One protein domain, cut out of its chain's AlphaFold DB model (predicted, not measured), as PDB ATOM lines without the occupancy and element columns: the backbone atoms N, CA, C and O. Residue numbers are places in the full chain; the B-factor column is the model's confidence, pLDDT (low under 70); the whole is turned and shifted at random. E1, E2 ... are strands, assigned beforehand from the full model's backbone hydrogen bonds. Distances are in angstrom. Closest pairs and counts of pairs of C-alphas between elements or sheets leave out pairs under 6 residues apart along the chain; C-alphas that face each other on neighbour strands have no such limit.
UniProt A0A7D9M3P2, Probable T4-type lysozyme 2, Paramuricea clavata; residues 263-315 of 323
ATOM      1  N   ASN A 263      17.198 -40.184  -2.535       64.06
ATOM      2  CA  ASN A 263      16.825 -39.626  -1.224       64.06
ATOM      3  C   ASN A 263      17.845 -39.946  -0.108       64.06
ATOM      4  O   ASN A 263      17.457 -40.233   1.023       64.06
ATOM      5  N   SER A 264      19.140 -39.971  -0.425       78.12
ATOM      6  CA  SER A 264      20.223 -40.364   0.480       78.12
ATOM      7  C   SER A 264      21.105 -39.169   0.840       78.12
ATOM      8  O   SER A 264      21.537 -38.425  -0.039       78.12
ATOM      9  N   CYS A 265      21.401 -39.021   2.132       84.50
ATOM     10  CA  CYS A 265      22.154 -37.894   2.674       84.50
ATOM     11  C   CYS A 265      23.312 -38.357   3.563       84.50
ATOM     12  O   CYS A 265      23.164 -39.287   4.365       84.50
ATOM     13  N   CYS A 266      24.449 -37.670   3.456       87.25
ATOM     14  CA  CYS A 266      25.675 -37.997   4.172       87.25
ATOM     15  C   CYS A 266      26.198 -36.852   5.051       87.25
ATOM     16  O   CYS A 266      25.921 -35.669   4.846       87.25
ATOM     17  N   LEU A 267      26.974 -37.227   6.068       87.25
ATOM     18  CA  LEU A 267      27.700 -36.293   6.930       87.25
ATOM     19  C   LEU A 267      28.844 -35.640   6.151       87.25
ATOM     20  O   LEU A 267      29.499 -36.299   5.353       87.25
ATOM     21  N   VAL A 268      29.192 -34.397   6.490       86.25
ATOM     22  CA  VAL A 268      30.369 -33.709   5.915       86.25
ATOM     23  C   VAL A 268      31.656 -34.517   6.118       86.25
ATOM     24  O   VAL A 268      32.491 -34.595   5.225       86.25
ATOM     25  N   LYS A 269      31.801 -35.179   7.275       86.25
ATOM     26  CA  LYS A 269      32.955 -36.044   7.580       86.25
ATOM     27  C   LYS A 269      32.979 -37.342   6.754       86.25
ATOM     28  O   LYS A 269      34.022 -37.981   6.652       86.25
ATOM     29  N   TYR A 270      31.845 -37.724   6.170       89.06
ATOM     30  CA  TYR A 270      31.678 -38.934   5.370       89.06
ATOM     31  C   TYR A 270      31.051 -38.593   4.008       89.06
ATOM     32  O   TYR A 270      29.925 -39.003   3.747       89.06
ATOM     33  N   PRO A 271      31.722 -37.806   3.150       89.12
ATOM     34  CA  PRO A 271      31.082 -37.219   1.976       89.12
ATOM     35  C   PRO A 271      30.877 -38.204   0.814       89.12
ATOM     36  O   PRO A 271      30.221 -37.864  -0.166       89.12
ATOM     37  N   VAL A 272      31.449 -39.409   0.882       89.81
ATOM     38  CA  VAL A 272      31.391 -40.380  -0.214       89.81
ATOM     39  C   VAL A 272      30.151 -41.256  -0.066       89.81
ATOM     40  O   VAL A 272      30.024 -42.000   0.904       89.81
ATOM     41  N   CYS A 273      29.244 -41.178  -1.037       87.69
ATOM     42  CA  CYS A 273      27.995 -41.931  -1.043       87.69
ATOM     43  C   CYS A 273      28.177 -43.317  -1.674       87.69
ATOM     44  O   CYS A 273      28.412 -43.427  -2.876       87.69
ATOM     45  N   CYS A 274      28.001 -44.376  -0.886       84.94
ATOM     46  CA  CYS A 274      28.060 -45.758  -1.350       84.94
ATOM     47  C   CYS A 274      26.656 -46.348  -1.501       84.94
ATOM     48  O   CYS A 274      25.848 -46.288  -0.573       84.94
ATOM     49  N   PHE A 275      26.388 -46.932  -2.673       81.38
ATOM     50  CA  PHE A 275      25.113 -47.569  -3.044       81.38
ATOM     51  C   PHE A 275      23.859 -46.723  -2.736       81.38
ATOM     52  O   PHE A 275      22.899 -47.238  -2.152       81.38
ATOM     53  N   PRO A 276      23.854 -45.420  -3.088       66.44
ATOM     54  CA  PRO A 276      22.773 -44.513  -2.719       66.44
ATOM     55  C   PRO A 276      21.426 -44.972  -3.311       66.44
ATOM     56  O   PRO A 276      21.376 -45.500  -4.418       66.44
ATOM     57  N   GLY A 277      20.334 -44.797  -2.559       61.50
ATOM     58  CA  GLY A 277      18.989 -45.236  -2.970       61.50
ATOM     59  C   GLY A 277      18.653 -46.711  -2.701       61.50
ATOM     60  O   GLY A 277      17.573 -47.158  -3.077       61.50
ATOM     61  N   THR A 278      19.533 -47.462  -2.031       68.38
ATOM     62  CA  THR A 278      19.292 -48.858  -1.620       68.38
ATOM     63  C   THR A 278      19.186 -48.987  -0.098       68.38
ATOM     64  O   THR A 278      19.654 -48.120   0.641       68.38
ATOM     65  N   SER A 279      18.638 -50.100   0.403       66.00
ATOM     66  CA  SER A 279      18.629 -50.420   1.846       66.00
ATOM     67  C   SER A 279      20.031 -50.659   2.429       66.00
ATOM     68  O   SER A 279      20.211 -50.698   3.647       66.00
ATOM     69  N   GLN A 280      21.034 -50.807   1.562       71.12
ATOM     70  CA  GLN A 280      22.432 -51.002   1.925       71.12
ATOM     71  C   GLN A 280      23.250 -49.716   1.845       71.12
ATOM     72  O   GLN A 280      24.461 -49.792   1.998       71.12
ATOM     73  N   ALA A 281      22.636 -48.559   1.600       79.12
ATOM     74  CA  ALA A 281      23.364 -47.317   1.401       79.12
ATOM     75  C   ALA A 281      24.132 -46.868   2.667       79.12
ATOM     76  O   ALA A 281      23.690 -47.056   3.805       79.12
ATOM     77  N   TYR A 282      25.325 -46.300   2.479       86.56
ATOM     78  CA  TYR A 282      26.175 -45.793   3.565       86.56
ATOM     79  C   TYR A 282      27.138 -44.709   3.074       86.56
ATOM     80  O   TYR A 282      27.284 -44.471   1.877       86.56
ATOM     81  N   CYS A 283      27.786 -44.043   4.022       90.25
ATOM     82  CA  CYS A 283      28.666 -42.906   3.816       90.25
ATOM     83  C   CYS A 283      30.101 -43.248   4.227       90.25
ATOM     84  O   CYS A 283      30.340 -43.723   5.345       90.25
ATOM     85  N   CYS A 284      31.059 -42.952   3.354       90.88
ATOM     86  CA  CYS A 284      32.484 -43.160   3.580       90.88
ATOM     87  C   CYS A 284      33.244 -41.846   3.757       90.88
ATOM     88  O   CYS A 284      32.894 -40.810   3.189       90.88
ATOM     89  N   ALA A 285      34.296 -41.892   4.573       89.81
ATOM     90  CA  ALA A 285      35.211 -40.772   4.745       89.81
ATOM     91  C   ALA A 285      36.021 -40.546   3.463       89.81
ATOM     92  O   ALA A 285      36.319 -41.494   2.741       89.81
ATOM     93  N   ALA A 286      36.445 -39.307   3.216       87.12
ATOM     94  CA  ALA A 286      37.300 -38.991   2.069       87.12
ATOM     95  C   ALA A 286      38.645 -39.748   2.105       87.12
ATOM     96  O   ALA A 286      39.206 -40.056   1.060       87.12
ATOM     97  N   SER A 287      39.132 -40.104   3.300       86.25
ATOM     98  CA  SER A 287      40.329 -40.932   3.504       86.25
ATOM     99  C   SER A 287      40.127 -42.418   3.185       86.25
ATOM    100  O   SER A 287      41.084 -43.185   3.189       86.25
ATOM    101  N   SER A 288      38.885 -42.857   2.978       89.44
ATOM    102  CA  SER A 288      38.543 -44.246   2.656       89.44
ATOM    103  C   SER A 288      37.389 -44.276   1.645       89.44
ATOM    104  O   SER A 288      36.283 -44.686   1.990       89.44
ATOM    105  N   PRO A 289      37.607 -43.796   0.408       89.94
ATOM    106  CA  PRO A 289      36.533 -43.528  -0.545       89.94
ATOM    107  C   PRO A 289      36.007 -44.774  -1.281       89.94
ATOM    108  O   PRO A 289      35.071 -44.661  -2.066       89.94
ATOM    109  N   VAL A 290      36.596 -45.957  -1.083       90.56
ATOM    110  CA  VAL A 290      36.235 -47.165  -1.841       90.56
ATOM    111  C   VAL A 290      35.048 -47.876  -1.187       90.56
ATOM    112  O   VAL A 290      35.104 -48.242  -0.015       90.56
ATOM    113  N   CYS A 291      33.978 -48.122  -1.940       89.88
ATOM    114  CA  CYS A 291      32.793 -48.831  -1.450       89.88
ATOM    115  C   CYS A 291      32.982 -50.354  -1.559       89.88
ATOM    116  O   CYS A 291      32.918 -50.904  -2.654       89.88
ATOM    117  N   LEU A 292      33.204 -51.043  -0.434       84.69
ATOM    118  CA  LEU A 292      33.513 -52.482  -0.404       84.69
ATOM    119  C   LEU A 292      32.299 -53.395  -0.125       84.69
ATOM    120  O   LEU A 292      32.442 -54.615  -0.113       84.69
ATOM    121  N   GLY A 293      31.106 -52.831   0.100       79.25
ATOM    122  CA  GLY A 293      29.905 -53.583   0.491       79.25
ATOM    123  C   GLY A 293      29.822 -53.836   2.002       79.25
ATOM    124  O   GLY A 293      30.732 -53.492   2.755       79.25
ATOM    125  N   ALA A 294      28.684 -54.362   2.479       80.38
ATOM    126  CA  ALA A 294      28.425 -54.631   3.905       80.38
ATOM    127  C   ALA A 294      28.774 -53.456   4.852       80.38
ATOM    128  O   ALA A 294      29.242 -53.666   5.969       80.38
ATOM    129  N   ARG A 295      28.580 -52.211   4.390       81.00
ATOM    130  CA  ARG A 295      28.936 -50.966   5.098       81.00
ATOM    131  C   ARG A 295      30.432 -50.795   5.400       81.00
ATOM    132  O   ARG A 295      30.775 -50.132   6.372       81.00
ATOM    133  N   HIS A 296      31.323 -51.343   4.575       88.69
ATOM    134  CA  HIS A 296      32.767 -51.132   4.695       88.69
ATOM    135  C   HIS A 296      33.299 -50.136   3.658       88.69
ATOM    136  O   HIS A 296      32.920 -50.144   2.484       88.69
ATOM    137  N   CYS A 297      34.202 -49.281   4.120       90.12
ATOM    138  CA  CYS A 297      34.906 -48.261   3.362       90.12
ATOM    139  C   CYS A 297      36.382 -48.650   3.262       90.12
ATOM    140  O   CYS A 297      37.030 -48.890   4.282       90.12
ATOM    141  N   GLY A 298      36.909 -48.730   2.047       88.06
ATOM    142  CA  GLY A 298      38.305 -49.045   1.756       88.06
ATOM    143  C   GLY A 298      39.106 -47.819   1.338       88.06
ATOM    144  O   GLY A 298      38.544 -46.786   0.975       88.06
ATOM    145  N   SER A 299      40.428 -47.943   1.360       86.81
ATOM    146  CA  SER A 299      41.345 -46.963   0.773       86.81
ATOM    147  C   SER A 299      41.792 -47.410  -0.619       86.81
ATOM    148  O   SER A 299      41.683 -48.583  -0.967       86.81
ATOM    149  N   LEU A 300      42.323 -46.469  -1.402       82.38
ATOM    150  CA  LEU A 300      43.084 -46.792  -2.614       82.38
ATOM    151  C   LEU A 300      44.460 -47.393  -2.279       82.38
ATOM    152  O   LEU A 300      45.046 -48.067  -3.119       82.38
ATOM    153  N   ASP A 301      44.960 -47.172  -1.059       84.75
ATOM    154  CA  ASP A 301      46.130 -47.876  -0.533       84.75
ATOM    155  C   ASP A 301      45.705 -49.260  -0.006       84.75
ATOM    156  O   ASP A 301      44.962 -49.328   0.983       84.75
ATOM    157  N   PRO A 302      46.171 -50.362  -0.620       75.88
ATOM    158  CA  PRO A 302      45.792 -51.717  -0.229       75.88
ATOM    159  C   PRO A 302      46.282 -52.115   1.173       75.88
ATOM    160  O   PRO A 302      45.802 -53.103   1.724       75.88
ATOM    161  N   ASN A 303      47.209 -51.359   1.774       82.06
ATOM    162  CA  ASN A 303      47.724 -51.632   3.119       82.06
ATOM    163  C   ASN A 303      46.838 -51.052   4.232       82.06
ATOM    164  O   ASN A 303      47.011 -51.383   5.409       82.06
ATOM    165  N   VAL A 304      45.878 -50.191   3.889       82.81
ATOM    166  CA  VAL A 304      44.952 -49.599   4.857       82.81
ATOM    167  C   VAL A 304      43.759 -50.529   5.045       82.81
ATOM    168  O   VAL A 304      42.991 -50.791   4.118       82.81
ATOM    169  N   LYS A 305      43.579 -51.016   6.278       86.06
ATOM    170  CA  LYS A 305      42.457 -51.899   6.618       86.06
ATOM    171  C   LYS A 305      41.109 -51.195   6.385       86.06
ATOM    172  O   LYS A 305      40.979 -50.021   6.740       86.06
ATOM    173  N   PRO A 306      40.094 -51.909   5.860       86.38
ATOM    174  CA  PRO A 306      38.746 -51.375   5.725       86.38
ATOM    175  C   PRO A 306      38.181 -50.878   7.056       86.38
ATOM    176  O   PRO A 306      38.383 -51.494   8.103       86.38
ATOM    177  N   VAL A 307      37.422 -49.787   7.000       87.00
ATOM    178  CA  VAL A 307      36.739 -49.198   8.156       87.00
ATOM    179  C   VAL A 307      35.230 -49.230   7.964       87.00
ATOM    180  O   VAL A 307      34.733 -49.211   6.840       87.00
ATOM    181  N   LEU A 308      34.479 -49.253   9.063       85.81
ATOM    182  CA  LEU A 308      33.022 -49.171   9.000       85.81
ATOM    183  C   LEU A 308      32.579 -47.787   8.511       85.81
ATOM    184  O   LEU A 308      32.910 -46.753   9.099       85.81
ATOM    185  N   GLY A 309      31.785 -47.790   7.448       78.81
ATOM    186  CA  GLY A 309      31.049 -46.634   6.971       78.81
ATOM    187  C   GLY A 309      29.931 -46.242   7.927       78.81
ATOM    188  O   GLY A 309      29.480 -47.022   8.771       78.81
ATOM    189  N   LYS A 310      29.469 -45.000   7.808       82.12
ATOM    190  CA  LYS A 310      28.328 -44.515   8.587       82.12
ATOM    191  C   LYS A 310      27.042 -44.753   7.826       82.12
ATOM    192  O   LYS A 310      26.993 -44.550   6.619       82.12
ATOM    193  N   VAL A 311      26.007 -45.181   8.543       73.94
ATOM    194  CA  VAL A 311      24.662 -45.312   7.978       73.94
ATOM    195  C   VAL A 311      24.281 -43.968   7.368       73.94
ATOM    196  O   VAL A 311      24.439 -42.928   8.016       73.94
ATOM    197  N   ASN A 312      23.860 -43.981   6.108       67.38
ATOM    198  CA  ASN A 312      23.329 -42.779   5.497       67.38
ATOM    199  C   ASN A 312      21.922 -42.531   6.049       67.38
ATOM    200  O   ASN A 312      21.224 -43.460   6.455       67.38
ATOM    201  N   LYS A 313      21.486 -41.276   6.091       62.69
ATOM    202  CA  LYS A 313      20.094 -41.000   6.438       62.69
ATOM    203  C   LYS A 313      19.301 -40.944   5.141       62.69
ATOM    204  O   LYS A 313      19.649 -40.171   4.245       62.69
ATOM    205  N   ALA A 314      18.249 -41.754   5.041       53.16
ATOM    206  CA  ALA A 314      17.188 -41.463   4.091       53.16
ATOM    207  C   ALA A 314      16.571 -40.112   4.478       53.16
ATOM    208  O   ALA A 314      16.512 -39.781   5.668       53.16
ATOM    209  N   ASN A 315      16.126 -39.328   3.497       47.09
ATOM    210  CA  ASN A 315      15.297 -38.153   3.750       47.09
ATOM    211  C   ASN A 315      14.159 -38.584   4.704       47.09
ATOM    212  O   ASN A 315      13.360 -39.448   4.343       47.09
TER     213      ASN A 315
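This is residues 263 to 315 of the 323 residues of the protein "Probable T4-type lysozyme 2" of Paramuricea clavata (UniProt A0A7D9M3P2). What is the shape? It has little regular structure: E1 and two small antiparallel hairpins, E2 with E3 and E4 with E5, follow along an elongated body, and residues 299 to 315 fold back along it, pairing briefly with E5, E3 and E1. What is printed? There are 53 residues, 16 of them in strands E1 to E5, all strand, compact, with radius of gyration of the C-alphas 10.2 A and spans of 35 by 21 by 13 A.

Where are the strands? E1 is residues 264 to 266, from C-alpha 264 at (20.223, -40.364, 0.480); E2 is 272 to 274, E3 282 to 284, E4 290 to 293, 9.3 A long, and E5 296 to 298. Where does E5 end? C-alpha 298 is at (38.305, -49.045, 1.756).

What pairs? In hairpin E2 and E3, antiparallel at 143 degrees, N 274 and O 282 are within hydrogen-bond range, 2.9 A; in hairpin E4 and E5, antiparallel at 150 degrees, N 298 and O 290, 2.8 A. And E1? It pairs with no named strand; its closest C-alphas with E3, Cys 266 and Cys 283, are 5.8 A apart.

Any cut or long link? The printed part has no cut, and no link between strands is long. Where is pLDDT under 70? At residues 263, 276 to 279 and 312 to 315.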